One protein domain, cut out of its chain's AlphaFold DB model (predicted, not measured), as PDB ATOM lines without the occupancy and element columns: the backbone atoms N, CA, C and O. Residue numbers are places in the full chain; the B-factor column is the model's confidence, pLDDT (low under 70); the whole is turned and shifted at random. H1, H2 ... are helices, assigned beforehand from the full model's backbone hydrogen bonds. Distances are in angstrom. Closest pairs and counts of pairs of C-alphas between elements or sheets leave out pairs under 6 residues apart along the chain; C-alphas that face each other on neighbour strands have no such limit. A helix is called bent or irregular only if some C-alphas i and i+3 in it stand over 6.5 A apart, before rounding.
ATOM      1  N   GLU A 235     104.564  32.677  80.276       91.81
ATOM      2  CA  GLU A 235     103.999  32.002  79.108       91.81
ATOM      3  C   GLU A 235     102.498  31.775  79.373       91.81
ATOM      4  O   GLU A 235     102.110  31.443  80.502       91.81
ATOM      5  N   SER A 236     101.654  31.966  78.354       91.69
ATOM      6  CA  SER A 236     100.205  31.755  78.455       91.69
ATOM      7  C   SER A 236      99.825  30.359  77.972       91.69
ATOM      8  O   SER A 236     100.126  29.964  76.845       91.69
ATOM      9  N   ILE A 237      99.107  29.617  78.816       91.62
ATOM     10  CA  ILE A 237      98.556  28.315  78.434       91.62
ATOM     11  C   ILE A 237      97.412  28.465  77.428       91.62
ATOM     12  O   ILE A 237      97.224  27.594  76.580       91.62
ATOM     13  N   LEU A 238      96.680  29.585  77.490       92.75
ATOM     14  CA  LEU A 238      95.608  29.890  76.543       92.75
ATOM     15  C   LEU A 238      96.167  30.097  75.140       92.75
ATOM     16  O   LEU A 238      95.560  29.673  74.163       92.75
ATOM     17  N   GLU A 239      97.336  30.722  75.030       92.06
ATOM     18  CA  GLU A 239      98.037  30.884  73.759       92.06
ATOM     19  C   GLU A 239      98.621  29.568  73.260       92.06
ATOM     20  O   GLU A 239      98.338  29.182  72.128       92.06
ATOM     21  N   ILE A 240      99.367  28.855  74.109       92.25
ATOM     22  CA  ILE A 240     100.039  27.601  73.735       92.25
ATOM     23  C   ILE A 240      99.037  26.554  73.237       92.25
ATOM     24  O   ILE A 240      99.286  25.897  72.229       92.25
ATOM     25  N   LEU A 241      97.893  26.412  73.913       92.62
ATOM     26  CA  LEU A 241      96.866  25.427  73.560       92.62
ATOM     27  C   LEU A 241      95.741  26.001  72.680       92.62
ATOM     28  O   LEU A 241      94.769  25.298  72.379       92.62
ATOM     29  N   ASN A 242      95.846  27.268  72.262       92.56
ATOM     30  CA  ASN A 242      94.817  27.984  71.504       92.56
ATOM     31  C   ASN A 242      93.413  27.836  72.140       92.56
ATOM     32  O   ASN A 242      92.457  27.383  71.505       92.56
ATOM     33  N   ILE A 243      93.310  28.090  73.446       92.31
ATOM     34  CA  ILE A 243      92.056  28.024  74.205       92.31
ATOM     35  C   ILE A 243      91.320  29.354  74.034       92.31
ATOM     36  O   ILE A 243      91.823  30.398  74.441       92.31
ATOM     37  N   ASN A 244      90.107  29.286  73.482       90.12
ATOM     38  CA  ASN A 244      89.228  30.446  73.285       90.12
ATOM     39  C   ASN A 244      87.966  30.382  74.164       90.12
ATOM     40  O   ASN A 244      87.137  31.283  74.133       90.12
ATOM     41  N   SER A 245      87.811  29.313  74.950       90.94
ATOM     42  CA  SER A 245      86.667  29.079  75.829       90.94
ATOM     43  C   SER A 245      87.103  28.350  77.091       90.94
ATOM     44  O   SER A 245      87.904  27.415  77.041       90.94
ATOM     45  N   MET A 246      86.523  28.716  78.234       88.50
ATOM     46  CA  MET A 246      86.810  28.029  79.494       88.50
ATOM     47  C   MET A 246      86.293  26.592  79.551       88.50
ATOM     48  O   MET A 246      86.804  25.823  80.364       88.50
ATOM     49  N   LYS A 247      85.356  26.210  78.674       88.25
ATOM     50  CA  LYS A 247      84.937  24.809  78.507       88.25
ATOM     51  C   LYS A 247      86.083  23.932  77.989       88.25
ATOM     52  O   LYS A 247      86.200  22.781  78.388       88.25
ATOM     53  N   ASP A 248      86.970  24.507  77.178       89.75
ATOM     54  CA  ASP A 248      88.088  23.786  76.566       89.75
ATOM     55  C   ASP A 248      89.335  23.768  77.453       89.75
ATOM     56  O   ASP A 248      90.260  23.002  77.188       89.75
ATOM     57  N   PHE A 249      89.393  24.615  78.487       89.19
ATOM     58  CA  PHE A 249      90.605  24.830  79.277       89.19
ATOM     59  C   PHE A 249      91.145  23.526  79.869       89.19
ATOM     60  O   PHE A 249      92.289  23.154  79.624       89.19
ATOM     61  N   GLU A 250      90.309  22.807  80.616       88.44
ATOM     62  CA  GLU A 250      90.707  21.550  81.246       88.44
ATOM     63  C   GLU A 250      90.898  20.438  80.210       88.44
ATOM     64  O   GLU A 250      91.916  19.749  80.231       88.44
ATOM     65  N   ILE A 251      89.982  20.333  79.243       90.62
ATOM     66  CA  ILE A 251      90.018  19.315  78.186       90.62
ATOM     67  C   ILE A 251      91.327  19.386  77.399       90.62
ATOM     68  O   ILE A 251      91.971  18.360  77.181       90.62
ATOM     69  N   LYS A 252      91.756  20.583  76.989       93.25
ATOM     70  CA  LYS A 252      92.988  20.754  76.212       93.25
ATOM     71  C   LYS A 252      94.240  20.491  77.038       93.25
ATOM     72  O   LYS A 252      95.179  19.895  76.515       93.25
ATOM     73  N   ILE A 253      94.254  20.879  78.316       90.44
ATOM     74  CA  ILE A 253      95.364  20.552  79.220       90.44
ATOM     75  C   ILE A 253      95.479  19.035  79.375       90.44
ATOM     76  O   ILE A 253      96.557  18.486  79.168       90.44
ATOM     77  N   LEU A 254      94.374  18.351  79.686       90.25
ATOM     78  CA  LEU A 254      94.355  16.896  79.839       90.25
ATOM     79  C   LEU A 254      94.742  16.189  78.541       90.25
ATOM     80  O   LEU A 254      95.574  15.289  78.569       90.25
ATOM     81  N   SER A 255      94.233  16.646  77.396       92.00
ATOM     82  CA  SER A 255      94.586  16.091  76.085       92.00
ATOM     83  C   SER A 255      96.087  16.200  75.807       92.00
ATOM     84  O   SER A 255      96.697  15.221  75.390       92.00
ATOM     85  N   ALA A 256      96.705  17.353  76.093       91.69
ATOM     86  CA  ALA A 256      98.148  17.538  75.925       91.69
ATOM     87  C   ALA A 256      98.966  16.604  76.834       91.69
ATOM     88  O   ALA A 256     100.022  16.108  76.445       91.69
ATOM     89  N   LEU A 257      98.467  16.331  78.040       89.94
ATOM     90  CA  LEU A 257      99.106  15.425  78.988       89.94
ATOM     91  C   LEU A 257      98.927  13.944  78.603       89.94
ATOM     92  O   LEU A 257      99.883  13.172  78.701       89.94
ATOM     93  N   HIS A 258      97.745  13.553  78.117       90.75
ATOM     94  CA  HIS A 258      97.418  12.178  77.714       90.75
ATOM     95  C   HIS A 258      98.267  11.667  76.543       90.75
ATOM     96  O   HIS A 258      98.510  10.467  76.453       90.75
ATOM     97  N   LEU A 259      98.804  12.552  75.695       90.00
ATOM     98  CA  LEU A 259      99.749  12.174  74.630       90.00
ATOM     99  C   LEU A 259     100.972  11.398  75.146       90.00
ATOM    100  O   LEU A 259     101.603  10.652  74.395       90.00
ATOM    101  N   TYR A 260     101.312  11.570  76.424       90.00
ATOM    102  CA  TYR A 260     102.472  10.953  77.061       90.00
ATOM    103  C   TYR A 260     102.084   9.910  78.114       90.00
ATOM    104  O   TYR A 260     102.941   9.457  78.878       90.00
ATOM    105  N   GLU A 261     100.812   9.511  78.162       86.75
ATOM    106  CA  GLU A 261     100.342   8.472  79.068       86.75
ATOM    107  C   GLU A 261     101.065   7.139  78.804       86.75
ATOM    108  O   GLU A 261     101.366   6.769  77.667       86.75
ATOM    109  N   GLY A 262     101.413   6.421  79.876       85.12
ATOM    110  CA  GLY A 262     102.133   5.149  79.787       85.12
ATOM    111  C   GLY A 262     103.622   5.255  79.435       85.12
ATOM    112  O   GLY A 262     104.322   4.245  79.517       85.12
ATOM    113  N   LYS A 263     104.145   6.444  79.104       86.81
ATOM    114  CA  LYS A 263     105.584   6.653  78.888       86.81
ATOM    115  C   LYS A 263     106.337   6.721  80.213       86.81
ATOM    116  O   LYS A 263     105.943   7.406  81.159       86.81
ATOM    117  N   SER A 264     107.476   6.044  80.278       88.38
ATOM    118  CA  SER A 264     108.430   6.201  81.371       88.38
ATOM    119  C   SER A 264     109.104   7.576  81.318       88.38
ATOM    120  O   SER A 264     109.224   8.209  80.271       88.38
ATOM    121  N   ILE A 265     109.637   8.019  82.459       86.06
ATOM    122  CA  ILE A 265     110.415   9.266  82.552       86.06
ATOM    123  C   ILE A 265     111.623   9.236  81.597       86.06
ATOM    124  O   ILE A 265     112.001  10.267  81.047       86.06
ATOM    125  N   VAL A 266     112.216   8.058  81.381       87.88
ATOM    126  CA  VAL A 266     113.347   7.879  80.459       87.88
ATOM    127  C   VAL A 266     112.904   8.079  79.010       87.88
ATOM    128  O   VAL A 266     113.585   8.774  78.262       87.88
ATOM    129  N   GLU A 267     111.759   7.524  78.610       89.44
ATOM    130  CA  GLU A 267     111.198   7.749  77.272       89.44
ATOM    131  C   GLU A 267     110.809   9.213  77.067       89.44
ATOM    132  O   GLU A 267     111.168   9.796  76.051       89.44
ATOM    133  N   PHE A 268     110.160   9.837  78.053       90.12
ATOM    134  CA  PHE A 268     109.797  11.255  77.993       90.12
ATOM    135  C   PHE A 268     111.032  12.149  77.820       90.12
ATOM    136  O   PHE A 268     111.041  13.063  77.002       90.12
ATOM    137  N   SER A 269     112.105  11.858  78.562       89.56
ATOM    138  CA  SER A 269     113.386  12.568  78.468       89.56
ATOM    139  C   SER A 269     113.972  12.505  77.056       89.56
ATOM    140  O   SER A 269     114.474  13.518  76.576       89.56
ATOM    141  N   LYS A 270     113.849  11.353  76.380       92.69
ATOM    142  CA  LYS A 270     114.286  11.173  74.989       92.69
ATOM    143  C   LYS A 270     113.391  11.910  73.993       92.69
ATOM    144  O   LYS A 270     113.917  12.538  73.086       92.69
ATOM    145  N   ILE A 271     112.066  11.863  74.168       91.62
ATOM    146  CA  ILE A 271     111.098  12.512  73.259       91.62
ATOM    147  C   ILE A 271     111.356  14.017  73.155       91.62
ATOM    148  O   ILE A 271     111.291  14.589  72.071       91.62
ATOM    149  N   PHE A 272     111.645  14.654  74.285       89.50
ATOM    150  CA  PHE A 272     111.823  16.101  74.363       89.50
ATOM    151  C   PHE A 272     113.281  16.555  74.305       89.50
ATOM    152  O   PHE A 272     113.519  17.754  74.425       89.50
ATOM    153  N   ASP A 273     114.226  15.619  74.182       90.12
ATOM    154  CA  ASP A 273     115.666  15.873  74.275       90.12
ATOM    155  C   ASP A 273     116.035  16.766  75.477       90.12
ATOM    156  O   ASP A 273     116.663  17.820  75.373       90.12
ATOM    157  N   ILE A 274     115.563  16.374  76.666       87.38
ATOM    158  CA  ILE A 274     115.833  17.107  77.908       87.38
ATOM    159  C   ILE A 274     116.332  16.196  79.011       87.38
ATOM    160  O   ILE A 274     115.828  15.095  79.232       87.38
ATOM    161  N   LYS A 275     117.244  16.722  79.828       86.12
ATOM    162  CA  LYS A 275     117.573  16.114  81.116       86.12
ATOM    163  C   LYS A 275     116.497  16.466  82.139       86.12
ATOM    164  O   LYS A 275     116.354  17.617  82.545       86.12
ATOM    165  N   ILE A 276     115.764  15.460  82.598       83.38
ATOM    166  CA  ILE A 276     114.746  15.651  83.630       83.38
ATOM    167  C   ILE A 276     115.426  15.679  85.012       83.38
ATOM    168  O   ILE A 276     116.123  14.722  85.366       83.38
ATOM    169  N   PRO A 277     115.243  16.742  85.819       80.81
ATOM    170  CA  PRO A 277     115.849  16.822  87.143       80.81
ATOM    171  C   PRO A 277     115.287  15.737  88.070       80.81
ATOM    172  O   PRO A 277     114.129  15.340  87.952       80.81
ATOM    173  N   LYS A 278     116.096  15.274  89.027       77.44
ATOM    174  CA  LYS A 278     115.625  14.417  90.126       77.44
ATOM    175  C   LYS A 278     115.002  15.293  91.223       77.44
ATOM    176  O   LYS A 278     115.466  16.401  91.471       77.44
ATOM    177  N   GLY A 279     113.968  14.798  91.905       73.38
ATOM    178  CA  GLY A 279     113.352  15.482  93.053       73.38
ATOM    179  C   GLY A 279     112.086  16.280  92.717       73.38
ATOM    180  O   GLY A 279     111.376  15.964  91.766       73.38
ATOM    181  N   LYS A 280     111.771  17.300  93.532       68.06
ATOM    182  CA  LYS A 280     110.474  18.014  93.510       68.06
ATOM    183  C   LYS A 280     110.161  18.706  92.170       68.06
ATOM    184  O   LYS A 280     108.997  18.795  91.799       68.06
ATOM    185  N   ASN A 281     111.185  19.124  91.422       74.75
ATOM    186  CA  ASN A 281     111.024  19.863  90.160       74.75
ATOM    187  C   ASN A 281     110.830  18.964  88.926       74.75
ATOM    188  O   ASN A 281     110.481  19.468  87.863       74.75
ATOM    189  N   GLN A 282     111.019  17.644  89.058       82.31
ATOM    190  CA  GLN A 282     110.866  16.667  87.970       82.31
ATOM    191  C   GLN A 282     109.523  16.807  87.247       82.31
ATOM    192  O   GLN A 282     109.443  16.837  86.022       82.31
ATOM    193  N   ILE A 283     108.461  16.907  88.035       77.75
ATOM    194  CA  ILE A 283     107.080  16.907  87.561       77.75
ATOM    195  C   ILE A 283     106.748  18.208  86.847       77.75
ATOM    196  O   ILE A 283     106.148  18.182  85.778       77.75
ATOM    197  N   ALA A 284     107.130  19.342  87.440       79.00
ATOM    198  CA  ALA A 284     106.879  20.646  86.845       79.00
ATOM    199  C   ALA A 284     107.515  20.729  85.451       79.00
ATOM    200  O   ALA A 284     106.887  21.233  84.525       79.00
ATOM    201  N   THR A 285     108.714  20.159  85.287       84.44
ATOM    202  CA  THR A 285     109.372  20.010  83.986       84.44
ATOM    203  C   THR A 285     108.556  19.157  83.014       84.44
ATOM    204  O   THR A 285     108.323  19.600  81.893       84.44
ATOM    205  N   ILE A 286     108.097  17.972  83.436       86.00
ATOM    206  CA  ILE A 286     107.306  17.062  82.591       86.00
ATOM    207  C   ILE A 286     106.009  17.734  82.135       86.00
ATOM    208  O   ILE A 286     105.756  17.807  80.941       86.00
ATOM    209  N   ILE A 287     105.219  18.282  83.061       85.31
ATOM    210  CA  ILE A 287     103.922  18.898  82.745       85.31
ATOM    211  C   ILE A 287     104.096  20.086  81.803       85.31
ATOM    212  O   ILE A 287     103.392  20.187  80.803       85.31
ATOM    213  N   LYS A 288     105.071  20.961  82.075       87.25
ATOM    214  CA  LYS A 288     105.349  22.101  81.197       87.25
ATOM    215  C   LYS A 288     105.734  21.641  79.794       87.25
ATOM    216  O   LYS A 288     105.237  22.183  78.815       87.25
ATOM    217  N   LYS A 289     106.580  20.622  79.677       89.69
ATOM    218  CA  LYS A 289     106.998  20.113  78.367       89.69
ATOM    219  C   LYS A 289     105.865  19.413  77.628       89.69
ATOM    220  O   LYS A 289     105.677  19.694  76.453       89.69
ATOM    221  N   ALA A 290     105.070  18.614  78.331       89.44
ATOM    222  CA  ALA A 290     103.906  17.935  77.776       89.44
ATOM    223  C   ALA A 290     102.860  18.921  77.232       89.44
ATOM    224  O   ALA A 290     102.330  18.713  76.148       89.44
ATOM    225  N   ILE A 291     102.615  20.025  77.945       89.00
ATOM    226  CA  ILE A 291     101.696  21.081  77.498       89.00
ATOM    227  C   ILE A 291     102.275  21.898  76.325       89.00
ATOM    228  O   ILE A 291     101.515  22.480  75.560       89.00
ATOM    229  N   GLY A 292     103.601  21.933  76.157       88.38
ATOM    230  CA  GLY A 292     104.265  22.640  75.054       88.38
ATOM    231  C   GLY A 292     105.000  23.925  75.449       88.38
ATOM    232  O   GLY A 292     105.368  24.712  74.580       88.38
ATOM    233  N   PHE A 293     105.259  24.153  76.740       87.00
ATOM    234  CA  PHE A 293     106.047  25.302  77.194       87.00
ATOM    235  C   PHE A 293     107.502  25.206  76.722       87.00
ATOM    236  O   PHE A 293     108.176  24.169  76.856       87.00
ATOM    237  N   LYS A 294     108.030  26.328  76.223       77.69
ATOM    238  CA  LYS A 294     109.398  26.381  75.690       77.69
ATOM    239  C   LYS A 294     110.417  26.281  76.817       77.69
ATOM    240  O   LYS A 294     111.372  25.502  76.720       77.69
ATOM    241  N   ASN A 295     110.181  26.988  77.923       80.62
ATOM    242  CA  ASN A 295     111.093  27.034  79.057       80.62
ATOM    243  C   ASN A 295     110.450  26.465  80.336       80.62
ATOM    244  O   ASN A 295     109.424  26.925  80.829       80.62
ATOM    245  N   VAL A 296     111.105  25.463  80.926       78.31
ATOM    246  CA  VAL A 296     110.647  24.769  82.146       78.31
ATOM    247  C   VAL A 296     110.641  25.673  83.385       78.31
ATOM    248  O   VAL A 296     109.930  25.393  84.351       78.31
ATOM    249  N   ASN A 297     111.387  26.777  83.354       79.44
ATOM    250  CA  ASN A 297     111.437  27.771  84.422       79.44
ATOM    251  C   ASN A 297     110.404  28.889  84.247       79.44
ATOM    252  O   ASN A 297     110.193  29.654  85.187       79.44
ATOM    253  N   SER A 298     109.730  28.975  83.097       81.56
ATOM    254  CA  SER A 298     108.709  29.998  82.873       81.56
ATOM    255  C   SER A 298     107.564  29.863  83.856       81.56
ATOM    256  O   SER A 298     107.130  28.757  84.202       81.56
ATOM    257  N   LYS A 299     107.053  31.004  84.300       87.44
ATOM    258  CA  LYS A 299     105.792  31.058  85.027       87.44
ATOM    259  C   LYS A 299     104.638  30.930  84.043       87.44
ATOM    260  O   LYS A 299     104.722  31.414  82.918       87.44
ATOM    261  N   ILE A 300     103.570  30.278  84.484       89.88
ATOM    262  CA  ILE A 300     102.361  30.082  83.684       89.88
ATOM    263  C   ILE A 300     101.363  31.150  84.116       89.88
ATOM    264  O   ILE A 300     100.977  31.164  85.289       89.88
ATOM    265  N   LYS A 301     100.985  32.044  83.194       91.81
ATOM    266  CA  LYS A 301     100.137  33.211  83.489       91.81
ATOM    267  C   LYS A 301      98.847  32.787  84.183       91.81
ATOM    268  O   LYS A 301      98.577  33.196  85.310       91.81
ATOM    269  N   GLU A 302      98.118  31.870  83.564       92.06
ATOM    270  CA  GLU A 302      96.808  31.440  84.035       92.06
ATOM    271  C   GLU A 302      96.905  30.615  85.315       92.06
ATOM    272  O   GLU A 302      96.000  30.675  86.132       92.06
ATOM    273  N   PHE A 303      97.997  29.887  85.575       87.94
ATOM    274  CA  PHE A 303      98.104  29.168  86.850       87.94
ATOM    275  C   PHE A 303      98.252  30.134  88.023       87.94
ATOM    276  O   PHE A 303      97.618  29.924  89.054       87.94
ATOM    277  N   GLU A 304      99.025  31.214  87.864       87.25
ATOM    278  CA  GLU A 304      99.082  32.255  88.892       87.25
ATOM    279  C   GLU A 304      97.741  32.986  89.020       87.25
ATOM    280  O   GLU A 304      97.228  33.086  90.132       87.25
ATOM    281  N   GLN A 305      97.131  33.421  87.912       89.19
ATOM    282  CA  GLN A 305      95.835  34.116  87.937       89.19
ATOM    283  C   GLN A 305      94.734  33.275  88.596       89.19
ATOM    284  O   GLN A 305      93.978  33.776  89.433       89.19
ATOM    285  N   LEU A 306      94.670  31.986  88.252       85.12
ATOM    286  CA  LEU A 306      93.661  31.038  88.718       85.12
ATOM    287  C   LEU A 306      93.993  30.424  90.085       85.12
ATOM    288  O   LEU A 306      93.167  29.665  90.601       85.12
ATOM    289  N   GLY A 307      95.170  30.698  90.654       78.12
ATOM    290  CA  GLY A 307      95.644  30.056  91.883       78.12
ATOM    291  C   GLY A 307      95.788  28.535  91.753       78.12
ATOM    292  O   GLY A 307      95.576  27.812  92.724       78.12
TER     293      GLY A 307
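AT A GLANCE: This is residues 235 to 307 of the 334 residues of the protein "MutH domain-containing protein" of hydrothermal vent metagenome (UniProt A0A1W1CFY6). Five short helices make a somewhat elongated body with few contacts between them: H4 lies in the middle, and its last turn packs slantwise on residues 253 to 257 of the longest helix, H2. H3 sits at one end of the long axis, beyond the end of H2, while H1, H5 and the first residues of H2 lie in the other half. The printed part has 73 residues, 40 of them in the named helices H1, H2, H3, H4 and H5 in chain order, with no named strand; the class is all helix. It is compact, with a radius of gyration of the C-alphas of 12.5 A, and its C-alphas span 34 by 22 by 18 A, only just elongated.

HOW THE PARTS SIT: Begin with H2, residues 246 to 258, the longest helix. It is irregular: look at C-alphas 247 and 250, which are 7.2 A apart, and take its line as a rough one. H4, residues 282 to 291, touches H2, and H2 touches H4 with residues 253 to 257 alone. The closest C-alphas of the two are those of Ala 256 and Ile 291, 5.3 A apart. Their lines stand at a steep tilt of 64 degrees, and they run opposite ways. From H4, look next at H3, residues 265 to 271. The two are close but not clearly touching, with the C-alphas of Phe 268 and Ile 286 closest at 7.8 A. They run the same way at a tilt of 37 degrees, only just steep. Now turn to H1, residues 237 to 240. It is close to H2 but not clearly touching, with the C-alphas of Leu 238 and Phe 249 closest at 7.6 A. It is also close to H4 but not clearly touching, with the C-alphas of Ile 240 and Ile 291 closest at 7.7 A. H5, residues 301 to 306, only just touches H1, with 3 pairs of C-alphas within 8 A; the closest are those of Ile 237 and Glu 302, 6.6 A apart. H5 is apart from H2, H3 and H4, and H3 is apart from H1 and H2. Check the backbone N and O atoms: in H3, H4 and H5 every O i to N i+4 pair is within hydrogen-bond range, in H2 it is 7 of 9, and H1 is too short for such a pair.

IN THESE COORDINATES: Find C-alpha 246 at (86.810, 28.029, 79.494); from there H2 runs 19.2 A to C-alpha 258 at (97.418, 12.178, 77.714). H4 begins at C-alpha 282 and reaches C-alpha 291 at (101.696, 21.081, 77.498), 14.6 A on. H3 goes from Ile 265 to Ile 271, 9.9 A. H1 is short, 5.0 A from C-alpha 237 at (98.556, 28.315, 78.434) to C-alpha 240. H5 covers 8.6 A from Lys 301 to Leu 306, where you find the C-alpha at (93.661, 31.038, 88.718).

THE WHOLE: The two C-alphas farthest apart are those of Ser 245 and Lys 278, at 35.5 A, while the first and last printed ones, of Glu 235 and Gly 307, are 15.4 A apart. The printed part has no cut. The link from H1 to H2 is tight; those from H2 to H3, H3 to H4 and H4 to H5 are short, and no link is long. The mean pLDDT of the printed part is 87.1, and one printed residue, Lys 280, is under 70.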